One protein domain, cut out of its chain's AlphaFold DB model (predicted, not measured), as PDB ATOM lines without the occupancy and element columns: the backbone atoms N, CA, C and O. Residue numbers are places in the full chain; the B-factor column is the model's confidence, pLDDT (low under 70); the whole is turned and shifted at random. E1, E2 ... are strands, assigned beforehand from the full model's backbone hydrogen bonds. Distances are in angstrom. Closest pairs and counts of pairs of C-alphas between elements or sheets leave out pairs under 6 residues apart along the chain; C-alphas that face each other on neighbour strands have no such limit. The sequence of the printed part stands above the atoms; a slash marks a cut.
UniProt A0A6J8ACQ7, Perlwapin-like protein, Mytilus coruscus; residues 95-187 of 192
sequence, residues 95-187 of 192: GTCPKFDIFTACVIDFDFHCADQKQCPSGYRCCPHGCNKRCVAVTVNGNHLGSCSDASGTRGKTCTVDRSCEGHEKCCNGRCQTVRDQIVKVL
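This is residues 95 to 187 of the 192 residues of the protein "Perlwapin-like protein" of Mytilus coruscus (UniProt A0A6J8ACQ7). There is little regular structure here: two small two-stranded hairpins, E1 with E2 and E3 with E4, sit one beyond the other, amid long loops. The printed part has 93 residues with four named strands, E1 to E4 in chain order, and no named helix; both sheets are antiparallel. The class is all strand, with 20 residues in named elements. The whole is compact, radius of gyration of the C-alphas 13.0 A, spanning 35 by 30 by 22 A.

Pass residues 95 to 123, then find C-alpha 124 at (-30.044, -52.547, -37.940), where E1, residues 124 to 129, begins and runs 13.7 A. E2, residues 132 to 137, runs 16.0 A. Beyond residues 138 to 168 come E3, residues 169 to 172, 8.8 A, and E4, residues 175 to 178, 9.9 A, ending at C-alpha 178 at (-28.590, -47.538, -27.207).

In the hairpin of E1 and E2, look for N 127 and O 134, 2.9 A apart. In that of E3 and E4, N 170 and O 177 are 2.9 A apart. The closest C-alphas of E2 and E3, Ala 137 and Glu 169, are 7.8 A apart.

The printed part has no cut; the link E2 to E3 is long. Residues 95 to 112 and 181 to 187 are among those with pLDDT under 70.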
ATOM      1  N   GLY A  95     -38.082 -57.090 -37.381       59.91
ATOM      2  CA  GLY A  95     -38.555 -56.296 -36.255       59.91
ATOM      3  C   GLY A  95     -39.050 -54.903 -36.660       59.91
ATOM      4  O   GLY A  95     -38.871 -54.432 -37.788       59.91
ATOM      5  N   THR A  96     -39.717 -54.234 -35.723       65.81
ATOM      6  CA  THR A  96     -40.341 -52.916 -35.922       65.81
ATOM      7  C   THR A  96     -39.404 -51.797 -35.470       65.81
ATOM      8  O   THR A  96     -38.651 -51.968 -34.512       65.81
ATOM      9  N   CYS A  97     -39.465 -50.635 -36.129       68.62
ATOM     10  CA  CYS A  97     -38.739 -49.454 -35.670       68.62
ATOM     11  C   CYS A  97     -39.246 -48.987 -34.294       68.62
ATOM     12  O   CYS A  97     -40.462 -48.949 -34.071       68.62
ATOM     13  N   PRO A  98     -38.344 -48.588 -33.386       66.00
ATOM     14  CA  PRO A  98     -38.740 -47.944 -32.145       66.00
ATOM     15  C   PRO A  98     -39.379 -46.577 -32.413       66.00
ATOM     16  O   PRO A  98     -39.013 -45.871 -33.352       66.00
ATOM     17  N   LYS A  99     -40.359 -46.212 -31.581       63.53
ATOM     18  CA  LYS A  99     -41.002 -44.896 -31.630       63.53
ATOM     19  C   LYS A  99     -40.115 -43.889 -30.904       63.53
ATOM     20  O   LYS A  99     -39.815 -44.089 -29.730       63.53
ATOM     21  N   PHE A 100     -39.711 -42.826 -31.592       63.06
ATOM     22  CA  PHE A 100     -38.960 -41.723 -30.999       63.06
ATOM     23  C   PHE A 100     -39.860 -40.490 -30.903       63.06
ATOM     24  O   PHE A 100     -40.277 -39.958 -31.929       63.06
ATOM     25  N   ASP A 101     -40.137 -40.035 -29.683       52.03
ATOM     26  CA  ASP A 101     -40.839 -38.775 -29.419       52.03
ATOM     27  C   ASP A 101     -39.819 -37.642 -29.306       52.03
ATOM     28  O   ASP A 101     -39.325 -37.341 -28.219       52.03
ATOM     29  N   ILE A 102     -39.446 -37.022 -30.427       55.56
ATOM     30  CA  ILE A 102     -38.649 -35.791 -30.370       55.56
ATOM     31  C   ILE A 102     -38.989 -34.859 -31.535       55.56
ATOM     32  O   ILE A 102     -38.656 -35.131 -32.686       55.56
ATOM     33  N   PHE A 103     -39.623 -33.729 -31.212       50.88
ATOM     34  CA  PHE A 103     -39.761 -32.563 -32.083       50.88
ATOM     35  C   PHE A 103     -38.707 -31.536 -31.651       50.88
ATOM     36  O   PHE A 103     -38.841 -30.906 -30.604       50.88
ATOM     37  N   THR A 104     -37.616 -31.393 -32.397       51.72
ATOM     38  CA  THR A 104     -36.582 -30.377 -32.126       51.72
ATOM     39  C   THR A 104     -35.976 -29.890 -33.437       51.72
ATOM     40  O   THR A 104     -36.074 -30.577 -34.449       51.72
ATOM     41  N   ALA A 105     -35.387 -28.690 -33.434       59.53
ATOM     42  CA  ALA A 105     -34.717 -28.121 -34.602       59.53
ATOM     43  C   ALA A 105     -33.606 -29.061 -35.105       59.53
ATOM     44  O   ALA A 105     -32.806 -29.563 -34.316       59.53
ATOM     45  N   CYS A 106     -33.580 -29.312 -36.413       59.72
ATOM     46  CA  CYS A 106     -32.797 -30.397 -36.992       59.72
ATOM     47  C   CYS A 106     -31.514 -29.900 -37.652       59.72
ATOM     48  O   CYS A 106     -31.550 -29.147 -38.622       59.72
ATOM     49  N   VAL A 107     -30.385 -30.372 -37.129       59.53
ATOM     50  CA  VAL A 107     -29.077 -30.306 -37.785       59.53
ATOM     51  C   VAL A 107     -28.853 -31.669 -38.433       59.53
ATOM     52  O   VAL A 107     -28.893 -32.693 -37.753       59.53
ATOM     53  N   ILE A 108     -28.714 -31.695 -39.758       57.12
ATOM     54  CA  ILE A 108     -28.508 -32.926 -40.527       57.12
ATOM     55  C   ILE A 108     -27.013 -33.240 -40.526       57.12
ATOM     56  O   ILE A 108     -26.237 -32.500 -41.126       57.12
ATOM     57  N   ASP A 109     -26.627 -34.334 -39.873       57.97
ATOM     58  CA  ASP A 109     -25.269 -34.881 -39.926       57.97
ATOM     59  C   ASP A 109     -25.238 -36.134 -40.820       57.97
ATOM     60  O   ASP A 109     -25.714 -37.211 -40.448       57.97
ATOM     61  N   PHE A 110     -24.736 -35.985 -42.046       59.72
ATOM     62  CA  PHE A 110     -24.803 -37.020 -43.083       59.72
ATOM     63  C   PHE A 110     -24.019 -38.301 -42.752       59.72
ATOM     64  O   PHE A 110     -24.270 -39.321 -43.393       59.72
ATOM     65  N   ASP A 111     -23.125 -38.299 -41.758       58.59
ATOM     66  CA  ASP A 111     -22.336 -39.488 -41.407       58.59
ATOM     67  C   ASP A 111     -23.141 -40.544 -40.611       58.59
ATOM     68  O   ASP A 111     -22.773 -41.721 -40.579       58.59
ATOM     69  N   PHE A 112     -24.284 -40.164 -40.022       60.81
ATOM     70  CA  PHE A 112     -25.121 -41.059 -39.202       60.81
ATOM     71  C   PHE A 112     -26.556 -41.225 -39.726       60.81
ATOM     72  O   PHE A 112     -27.356 -41.969 -39.138       60.81
ATOM     73  N   HIS A 113     -26.902 -40.531 -40.815       72.81
ATOM     74  CA  HIS A 113     -28.250 -40.520 -41.378       72.81
ATOM     75  C   HIS A 113     -28.402 -41.422 -42.588       72.81
ATOM     76  O   HIS A 113     -27.767 -41.218 -43.617       72.81
ATOM     77  N   CYS A 114     -29.269 -42.424 -42.467       76.31
ATOM     78  CA  CYS A 114     -29.528 -43.348 -43.557       76.31
ATOM     79  C   CYS A 114     -30.669 -42.807 -44.420       76.31
ATOM     80  O   CYS A 114     -31.700 -42.392 -43.903       76.31
ATOM     81  N   ALA A 115     -30.519 -42.823 -45.736       74.94
ATOM     82  CA  ALA A 115     -31.634 -42.618 -46.655       74.94
ATOM     83  C   ALA A 115     -32.452 -43.911 -46.801       74.94
ATOM     84  O   ALA A 115     -33.685 -43.884 -46.791       74.94
ATOM     85  N   ASP A 116     -31.736 -45.037 -46.858       67.75
ATOM     86  CA  ASP A 116     -32.263 -46.360 -47.163       67.75
ATOM     87  C   ASP A 116     -31.696 -47.429 -46.233       67.75
ATOM     88  O   ASP A 116     -30.564 -47.348 -45.759       67.75
ATOM     89  N   GLN A 117     -32.447 -48.518 -46.077       70.19
ATOM     90  CA  GLN A 117     -32.008 -49.709 -45.349       70.19
ATOM     91  C   GLN A 117     -30.662 -50.259 -45.823       70.19
ATOM     92  O   GLN A 117     -29.921 -50.822 -45.027       70.19
ATOM     93  N   LYS A 118     -30.350 -50.112 -47.115       66.69
ATOM     94  CA  LYS A 118     -29.117 -50.633 -47.724       66.69
ATOM     95  C   LYS A 118     -27.850 -50.014 -47.133       66.69
ATOM     96  O   LYS A 118     -26.778 -50.582 -47.276       66.69
ATOM     97  N   GLN A 119     -27.991 -48.847 -46.513       73.69
ATOM     98  CA  GLN A 119     -26.913 -48.127 -45.846       73.69
ATOM     99  C   GLN A 119     -26.694 -48.635 -44.412       73.69
ATOM    100  O   GLN A 119     -25.658 -48.362 -43.813       73.69
ATOM    101  N   CYS A 120     -27.652 -49.392 -43.868       74.12
ATOM    102  CA  CYS A 120     -27.555 -49.976 -42.543       74.12
ATOM    103  C   CYS A 120     -26.989 -51.400 -42.605       74.12
ATOM    104  O   CYS A 120     -27.421 -52.200 -43.442       74.12
ATOM    105  N   PRO A 121     -26.067 -51.749 -41.693       71.12
ATOM    106  CA  PRO A 121     -25.566 -53.109 -41.581       71.12
ATOM    107  C   PRO A 121     -26.653 -54.087 -41.107       71.12
ATOM    108  O   PRO A 121     -27.709 -53.706 -40.591       71.12
ATOM    109  N   SER A 122     -26.395 -55.383 -41.291       63.91
ATOM    110  CA  SER A 122     -27.278 -56.461 -40.834       63.91
ATOM    111  C   SER A 122     -27.586 -56.335 -39.338       63.91
ATOM    112  O   SER A 122     -26.687 -56.149 -38.524       63.91
ATOM    113  N   GLY A 123     -28.863 -56.464 -38.964       67.69
ATOM    114  CA  GLY A 123     -29.311 -56.303 -37.573       67.69
ATOM    115  C   GLY A 123     -29.669 -54.868 -37.170       67.69
ATOM    116  O   GLY A 123     -30.074 -54.642 -36.029       67.69
ATOM    117  N   TYR A 124     -29.589 -53.923 -38.108       74.62
ATOM    118  CA  TYR A 124     -30.044 -52.547 -37.940       74.62
ATOM    119  C   TYR A 124     -31.111 -52.213 -38.968       74.62
ATOM    120  O   TYR A 124     -31.146 -52.805 -40.045       74.62
ATOM    121  N   ARG A 125     -31.973 -51.246 -38.663       77.38
ATOM    122  CA  ARG A 125     -32.989 -50.734 -39.579       77.38
ATOM    123  C   ARG A 125     -32.907 -49.226 -39.704       77.38
ATOM    124  O   ARG A 125     -32.656 -48.533 -38.721       77.38
ATOM    125  N   CYS A 126     -33.132 -48.728 -40.915       80.25
ATOM    126  CA  CYS A 126     -33.208 -47.299 -41.163       80.25
ATOM    127  C   CYS A 126     -34.547 -46.759 -40.645       80.25
ATOM    128  O   CYS A 126     -35.584 -46.929 -41.286       80.25
ATOM    129  N   CYS A 127     -34.528 -46.157 -39.458       78.88
ATOM    130  CA  CYS A 127     -35.721 -45.720 -38.743       78.88
ATOM    131  C   CYS A 127     -35.783 -44.191 -38.636       78.88
ATOM    132  O   CYS A 127     -34.739 -43.551 -38.468       78.88
ATOM    133  N   PRO A 128     -36.988 -43.594 -38.703       73.62
ATOM    134  CA  PRO A 128     -37.167 -42.168 -38.461       73.62
ATOM    135  C   PRO A 128     -36.787 -41.835 -37.016       73.62
ATOM    136  O   PRO A 128     -37.180 -42.542 -36.095       73.62
ATOM    137  N   HIS A 129     -36.017 -40.773 -36.818       72.44
ATOM    138  CA  HIS A 129     -35.561 -40.297 -35.518       72.44
ATOM    139  C   HIS A 129     -35.464 -38.764 -35.548       72.44
ATOM    140  O   HIS A 129     -34.480 -38.197 -36.032       72.44
ATOM    141  N   GLY A 130     -36.483 -38.080 -35.021       71.12
ATOM    142  CA  GLY A 130     -36.628 -36.630 -35.194       71.12
ATOM    143  C   GLY A 130     -36.948 -36.278 -36.652       71.12
ATOM    144  O   GLY A 130     -37.785 -36.943 -37.258       71.12
ATOM    145  N   CYS A 131     -36.276 -35.276 -37.242       67.94
ATOM    146  CA  CYS A 131     -36.483 -34.935 -38.663       67.94
ATOM    147  C   CYS A 131     -35.700 -35.803 -39.656       67.94
ATOM    148  O   CYS A 131     -35.891 -35.646 -40.858       67.94
ATOM    149  N   ASN A 132     -34.808 -36.674 -39.187       74.62
ATOM    150  CA  ASN A 132     -33.966 -37.490 -40.059       74.62
ATOM    151  C   ASN A 132     -34.251 -38.978 -39.856       74.62
ATOM    152  O   ASN A 132     -35.063 -39.376 -39.023       74.62
ATOM    153  N   LYS A 133     -33.565 -39.815 -40.630       78.50
ATOM    154  CA  LYS A 133     -33.554 -41.267 -40.466       78.50
ATOM    155  C   LYS A 133     -32.169 -41.713 -40.003       78.50
ATOM    156  O   LYS A 133     -31.178 -41.055 -40.305       78.50
ATOM    157  N   ARG A 134     -32.082 -42.798 -39.242       78.19
ATOM    158  CA  ARG A 134     -30.811 -43.351 -38.742       78.19
ATOM    159  C   ARG A 134     -30.877 -44.870 -38.635       78.19
ATOM    160  O   ARG A 134     -31.960 -45.425 -38.446       78.19
ATOM    161  N   CYS A 135     -29.727 -45.530 -38.697       77.44
ATOM    162  CA  CYS A 135     -29.640 -46.964 -38.446       77.44
ATOM    163  C   CYS A 135     -29.801 -47.238 -36.946       77.44
ATOM    164  O   CYS A 135     -29.021 -46.749 -36.126       77.44
ATOM    165  N   VAL A 136     -30.839 -47.990 -36.586       76.88
ATOM    166  CA  VAL A 136     -31.142 -48.381 -35.204       76.88
ATOM    167  C   VAL A 136     -31.173 -49.895 -35.103       76.88
ATOM    168  O   VAL A 136     -31.713 -50.560 -35.984       76.88
ATOM    169  N   ALA A 137     -30.599 -50.429 -34.029       75.00
ATOM    170  CA  ALA A 137     -30.702 -51.842 -33.695       75.00
ATOM    171  C   ALA A 137     -32.174 -52.283 -33.637       75.00
ATOM    172  O   ALA A 137     -33.018 -51.596 -33.058       75.00
ATOM    173  N   VAL A 138     -32.486 -53.429 -34.236       72.50
ATOM    174  CA  VAL A 138     -33.836 -54.010 -34.207       72.50
ATOM    175  C   VAL A 138     -33.896 -55.234 -33.306       72.50
ATOM    176  O   VAL A 138     -32.897 -55.909 -33.067       72.50
ATOM    177  N   THR A 139     -35.091 -55.541 -32.811       64.69
ATOM    178  CA  THR A 139     -35.326 -56.721 -31.977       64.69
ATOM    179  C   THR A 139     -36.015 -57.798 -32.805       64.69
ATOM    180  O   THR A 139     -37.093 -57.567 -33.354       64.69
ATOM    181  N   VAL A 140     -35.413 -58.986 -32.878       63.94
ATOM    182  CA  VAL A 140     -35.962 -60.146 -33.594       63.94
ATOM    183  C   VAL A 140     -36.205 -61.269 -32.592       63.94
ATOM    184  O   VAL A 140     -35.278 -61.726 -31.929       63.94
ATOM    185  N   ASN A 141     -37.462 -61.703 -32.449       59.59
ATOM    186  CA  ASN A 141     -37.886 -62.713 -31.465       59.59
ATOM    187  C   ASN A 141     -37.407 -62.428 -30.024       59.59
ATOM    188  O   ASN A 141     -37.018 -63.340 -29.302       59.59
ATOM    189  N   GLY A 142     -37.395 -61.156 -29.608       61.25
ATOM    190  CA  GLY A 142     -36.918 -60.750 -28.278       61.25
ATOM    191  C   GLY A 142     -35.392 -60.692 -28.127       61.25
ATOM    192  O   GLY A 142     -34.908 -60.305 -27.069       61.25
ATOM    193  N   ASN A 143     -34.629 -61.015 -29.176       64.50
ATOM    194  CA  ASN A 143     -33.182 -60.827 -29.206       64.50
ATOM    195  C   ASN A 143     -32.847 -59.451 -29.781       64.50
ATOM    196  O   ASN A 143     -33.237 -59.125 -30.903       64.50
ATOM    197  N   HIS A 144     -32.113 -58.652 -29.009       71.06
ATOM    198  CA  HIS A 144     -31.697 -57.312 -29.406       71.06
ATOM    199  C   HIS A 144     -30.472 -57.440 -30.324       71.06
ATOM    200  O   HIS A 144     -29.411 -57.903 -29.889       71.06
ATOM    201  N   LEU A 145     -30.616 -57.094 -31.604       68.50
ATOM    202  CA  LEU A 145     -29.532 -57.164 -32.592       68.50
ATOM    203  C   LEU A 145     -28.598 -55.946 -32.475       68.50
ATOM    204  O   LEU A 145     -28.906 -54.988 -31.775       68.50
ATOM    205  N   GLY A 146     -27.426 -56.004 -33.114       69.75
ATOM    206  CA  GLY A 146     -26.396 -54.954 -33.056       69.75
ATOM    207  C   GLY A 146     -25.208 -55.276 -32.137       69.75
ATOM    208  O   GLY A 146     -25.225 -56.273 -31.403       69.75
ATOM    209  N   SER A 147     -24.168 -54.435 -32.199       73.00
ATOM    210  CA  SER A 147     -22.879 -54.613 -31.507       73.00
ATOM    211  C   SER A 147     -22.573 -53.488 -30.515       73.00
ATOM    212  O   SER A 147     -22.783 -52.321 -30.810       73.00
ATOM    213  N   CYS A 148     -21.980 -53.811 -29.363       76.38
ATOM    214  CA  CYS A 148     -21.556 -52.805 -28.381       76.38
ATOM    215  C   CYS A 148     -20.402 -51.900 -28.848       76.38
ATOM    216  O   CYS A 148     -20.056 -50.971 -28.120       76.38
ATOM    217  N   SER A 149     -19.813 -52.160 -30.020       70.88
ATOM    218  CA  SER A 149     -18.721 -51.367 -30.603       70.88
ATOM    219  C   SER A 149     -19.056 -49.875 -30.697       70.88
ATOM    220  O   SER A 149     -18.208 -49.042 -30.402       70.88
ATOM    221  N   ASP A 150     -20.313 -49.562 -31.017       65.88
ATOM    222  CA  ASP A 150     -20.810 -48.206 -31.287       65.88
ATOM    223  C   ASP A 150     -21.960 -47.817 -30.338       65.88
ATOM    224  O   ASP A 150     -22.821 -46.976 -30.627       65.88
ATOM    225  N   ALA A 151     -21.996 -48.449 -29.161       68.88
ATOM    226  CA  ALA A 151     -22.953 -48.106 -28.121       68.88
ATOM    227  C   ALA A 151     -22.712 -46.666 -27.640       68.88
ATOM    228  O   ALA A 151     -21.626 -46.307 -27.186       68.88
ATOM    229  N   SER A 152     -23.740 -45.821 -27.754       66.44
ATOM    230  CA  SER A 152     -23.661 -44.407 -27.385       66.44
ATOM    231  C   SER A 152     -24.955 -43.965 -26.713       66.44
ATOM    232  O   SER A 152     -26.049 -44.126 -27.259       66.44
ATOM    233  N   GLY A 153     -24.831 -43.390 -25.517       63.16
ATOM    234  CA  GLY A 153     -25.962 -42.906 -24.736       63.16
ATOM    235  C   GLY A 153     -25.615 -42.658 -23.270       63.16
ATOM    236  O   GLY A 153     -24.549 -43.030 -22.779       63.16
ATOM    237  N   THR A 154     -26.534 -42.007 -22.558       56.94
ATOM    238  CA  THR A 154     -26.476 -41.865 -21.100       56.94
ATOM    239  C   THR A 154     -26.512 -43.237 -20.440       56.94
ATOM    240  O   THR A 154     -27.254 -44.110 -20.875       56.94
ATOM    241  N   ARG A 155     -25.706 -43.419 -19.386       65.38
ATOM    242  CA  ARG A 155     -25.602 -44.656 -18.597       65.38
ATOM    243  C   ARG A 155     -26.995 -45.155 -18.180       65.38
ATOM    244  O   ARG A 155     -27.519 -44.689 -17.170       65.38
ATOM    245  N   GLY A 156     -27.562 -46.095 -18.935       71.50
ATOM    246  CA  GLY A 156     -28.832 -46.728 -18.608       71.50
ATOM    247  C   GLY A 156     -28.731 -47.594 -17.354       71.50
ATOM    248  O   GLY A 156     -27.676 -47.691 -16.710       71.50
ATOM    249  N   LYS A 157     -29.851 -48.231 -16.999       83.19
ATOM    250  CA  LYS A 157     -29.927 -49.148 -15.857       83.19
ATOM    251  C   LYS A 157     -28.868 -50.250 -15.957       83.19
ATOM    252  O   LYS A 157     -28.460 -50.654 -17.048       83.19
ATOM    253  N   THR A 158     -28.408 -50.726 -14.805       89.25
ATOM    254  CA  THR A 158     -27.502 -51.874 -14.744       89.25
ATOM    255  C   THR A 158     -28.179 -53.113 -15.305       89.25
ATOM    256  O   THR A 158     -29.359 -53.359 -15.056       89.25
ATOM    257  N   CYS A 159     -27.414 -53.904 -16.041       87.62
ATOM    258  CA  CYS A 159     -27.887 -55.114 -16.692       87.62
ATOM    259  C   CYS A 159     -26.797 -56.184 -16.670       87.62
ATOM    260  O   CYS A 159     -25.610 -55.890 -16.531       87.62
ATOM    261  N   THR A 160     -27.217 -57.433 -16.836       86.94
ATOM    262  CA  THR A 160     -26.330 -58.589 -17.028       86.94
ATOM    263  C   THR A 160     -26.524 -59.247 -18.391       86.94
ATOM    264  O   THR A 160     -25.641 -59.959 -18.858       86.94
ATOM    265  N   VAL A 161     -27.669 -59.010 -19.034       83.75
ATOM    266  CA  VAL A 161     -28.058 -59.575 -20.328       83.75
ATOM    267  C   VAL A 161     -28.878 -58.555 -21.119       83.75
ATOM    268  O   VAL A 161     -29.569 -57.729 -20.524       83.75
ATOM    269  N   ASP A 162     -28.847 -58.631 -22.454       81.06
ATOM    270  CA  ASP A 162     -29.537 -57.687 -23.354       81.06
ATOM    271  C   ASP A 162     -31.039 -57.580 -23.069       81.06
ATOM    272  O   ASP A 162     -31.584 -56.485 -22.991       81.06
ATOM    273  N   ARG A 163     -31.693 -58.715 -22.798       79.88
ATOM    274  CA  ARG A 163     -33.127 -58.783 -22.461       79.88
ATOM    275  C   ARG A 163     -33.524 -58.029 -21.185       79.88
ATOM    276  O   ARG A 163     -34.709 -57.859 -20.925       79.88
ATOM    277  N   SER A 164     -32.561 -57.656 -20.339       86.56
ATOM    278  CA  SER A 164     -32.828 -56.824 -19.161       86.56
ATOM    279  C   SER A 164     -33.053 -55.363 -19.541       86.56
ATOM    280  O   SER A 164     -33.633 -54.612 -18.757       86.56
ATOM    281  N   CYS A 165     -32.574 -54.958 -20.713       80.00
ATOM    282  CA  CYS A 165     -32.704 -53.617 -21.243       80.00
ATOM    283  C   CYS A 165     -34.031 -53.453 -21.980       80.00
ATOM    284  O   CYS A 165     -34.613 -54.417 -22.470       80.00
ATOM    285  N   GLU A 166     -34.553 -52.232 -21.999       78.44
ATOM    286  CA  GLU A 166     -35.860 -51.965 -22.594       78.44
ATOM    287  C   GLU A 166     -35.728 -51.619 -24.077       78.44
ATOM    288  O   GLU A 166     -34.756 -51.010 -24.528       78.44
ATOM    289  N   GLY A 167     -36.729 -52.031 -24.855       72.75
ATOM    290  CA  GLY A 167     -36.816 -51.713 -26.274       72.75
ATOM    291  C   GLY A 167     -35.717 -52.365 -27.115       72.75
ATOM    292  O   GLY A 167     -35.797 -53.544 -27.440       72.75
ATOM    293  N   HIS A 168     -34.750 -51.554 -27.537       71.31
ATOM    294  CA  HIS A 168     -33.697 -51.899 -28.503       71.31
ATOM    295  C   HIS A 168     -32.290 -51.614 -27.951       71.31
ATOM    296  O   HIS A 168     -31.312 -51.517 -28.689       71.31
ATOM    297  N   GLU A 169     -32.182 -51.435 -26.635       79.06
ATOM    298  CA  GLU A 169     -30.914 -51.217 -25.948       79.06
ATOM    299  C   GLU A 169     -30.195 -52.539 -25.694       79.06
ATOM    300  O   GLU A 169     -30.826 -53.525 -25.329       79.06
ATOM    301  N   LYS A 170     -28.871 -52.569 -25.815       83.12
ATOM    302  CA  LYS A 170     -28.082 -53.748 -25.436       83.12
ATOM    303  C   LYS A 170     -27.373 -53.530 -24.116       83.12
ATOM    304  O   LYS A 170     -27.125 -52.395 -23.701       83.12
ATOM    305  N   CYS A 171     -27.027 -54.634 -23.469       87.06
ATOM    306  CA  CYS A 171     -26.261 -54.614 -22.244       87.06
ATOM    307  C   CYS A 171     -24.765 -54.522 -22.553       87.06
ATOM    308  O   CYS A 171     -24.084 -55.527 -22.746       87.06
ATOM    309  N   CYS A 172     -24.243 -53.299 -22.574       86.38
ATOM    310  CA  CYS A 172     -22.846 -53.017 -22.873       86.38
ATOM    311  C   CYS A 172     -22.129 -52.541 -21.606       86.38
ATOM    312  O   CYS A 172     -22.541 -51.566 -20.970       86.38
ATOM    313  N   ASN A 173     -21.049 -53.227 -21.221       86.56
ATOM    314  CA  ASN A 173     -20.275 -52.930 -20.006       86.56
ATOM    315  C   ASN A 173     -21.145 -52.881 -18.731       86.56
ATOM    316  O   ASN A 173     -20.992 -52.000 -17.883       86.56
ATOM    317  N   GLY A 174     -22.103 -53.810 -18.625       86.00
ATOM    318  CA  GLY A 174     -23.013 -53.927 -17.482       86.00
ATOM    319  C   GLY A 174     -24.084 -52.836 -17.400       86.00
ATOM    320  O   GLY A 174     -24.729 -52.687 -16.361       86.00
ATOM    321  N   ARG A 175     -24.271 -52.047 -18.465       88.00
ATOM    322  CA  ARG A 175     -25.302 -51.007 -18.538       88.00
ATOM    323  C   ARG A 175     -26.063 -51.074 -19.848       88.00
ATOM    324  O   ARG A 175     -25.485 -51.352 -20.896       88.00
ATOM    325  N   CYS A 176     -27.353 -50.780 -19.776       86.25
ATOM    326  CA  CYS A 176     -28.175 -50.641 -20.964       86.25
ATOM    327  C   CYS A 176     -27.744 -49.399 -21.737       86.25
ATOM    328  O   CYS A 176     -27.621 -48.311 -21.169       86.25
ATOM    329  N   GLN A 177     -27.447 -49.590 -23.016       84.38
ATOM    330  CA  GLN A 177     -27.012 -48.531 -23.909       84.38
ATOM    331  C   GLN A 177     -27.724 -48.678 -25.245       84.38
ATOM    332  O   GLN A 177     -27.929 -49.789 -25.747       84.38
ATOM    333  N   THR A 178     -28.083 -47.545 -25.842       76.31
ATOM    334  CA  THR A 178     -28.590 -47.538 -27.207       76.31
ATOM    335  C   THR A 178     -27.451 -47.892 -28.147       76.31
ATOM    336  O   THR A 178     -26.443 -47.184 -28.227       76.31
ATOM    337  N   VAL A 179     -27.625 -48.989 -28.872       75.44
ATOM    338  CA  VAL A 179     -26.668 -49.396 -29.888       75.44
ATOM    339  C   VAL A 179     -27.031 -48.723 -31.197       75.44
ATOM    340  O   VAL A 179     -28.168 -48.788 -31.672       75.44
ATOM    341  N   ARG A 180     -26.055 -48.010 -31.737       71.44
ATOM    342  CA  ARG A 180     -26.133 -47.280 -32.997       71.44
ATOM    343  C   ARG A 180     -25.031 -47.845 -33.867       71.44
ATOM    344  O   ARG A 180     -24.073 -48.360 -33.324       71.44
ATOM    345  N   ASP A 181     -25.174 -47.762 -35.175       65.75
ATOM    346  CA  ASP A 181     -24.074 -48.106 -36.070       65.75
ATOM    347  C   ASP A 181     -23.784 -46.922 -36.978       65.75
ATOM    348  O   ASP A 181     -24.691 -46.137 -37.295       65.75
ATOM    349  N   GLN A 182     -22.521 -46.798 -37.373       57.91
ATOM    350  CA  GLN A 182     -22.158 -45.898 -38.454       57.91
ATOM    351  C   GLN A 182     -22.679 -46.481 -39.764       57.91
ATOM    352  O   GLN A 182     -22.778 -47.695 -39.956       57.91
ATOM    353  N   ILE A 183     -23.047 -45.601 -40.686       56.44
ATOM    354  CA  ILE A 183     -23.446 -46.052 -42.011       56.44
ATOM    355  C   ILE A 183     -22.214 -46.610 -42.691       56.44
ATOM    356  O   ILE A 183     -21.190 -45.934 -42.810       56.44
ATOM    357  N   VAL A 184     -22.331 -47.841 -43.181       58.00
ATOM    358  CA  VAL A 184     -21.328 -48.363 -44.095       58.00
ATOM    359  C   VAL A 184     -21.384 -47.447 -45.309       58.00
ATOM    360  O   VAL A 184     -22.392 -47.428 -46.020       58.00
ATOM    361  N   LYS A 185     -20.331 -46.649 -45.535       49.47
ATOM    362  CA  LYS A 185     -20.161 -45.928 -46.798       49.47
ATOM    363  C   LYS A 185     -20.111 -46.993 -47.880       49.47
ATOM    364  O   LYS A 185     -19.073 -47.607 -48.113       49.47
ATOM    365  N   VAL A 186     -21.260 -47.257 -48.496       45.75
ATOM    366  CA  VAL A 186     -21.336 -48.058 -49.705       45.75
ATOM    367  C   VAL A 186     -20.542 -47.249 -50.715       45.75
ATOM    368  O   VAL A 186     -21.025 -46.235 -51.216       45.75
ATOM    369  N   LEU A 187     -19.283 -47.632 -50.940       40.31
ATOM    370  CA  LEU A 187     -18.556 -47.202 -52.121       40.31
ATOM    371  C   LEU A 187     -19.380 -47.717 -53.294       40.31
ATOM    372  O   LEU A 187     -19.280 -48.880 -53.677       40.31
TER     373      LEU A 187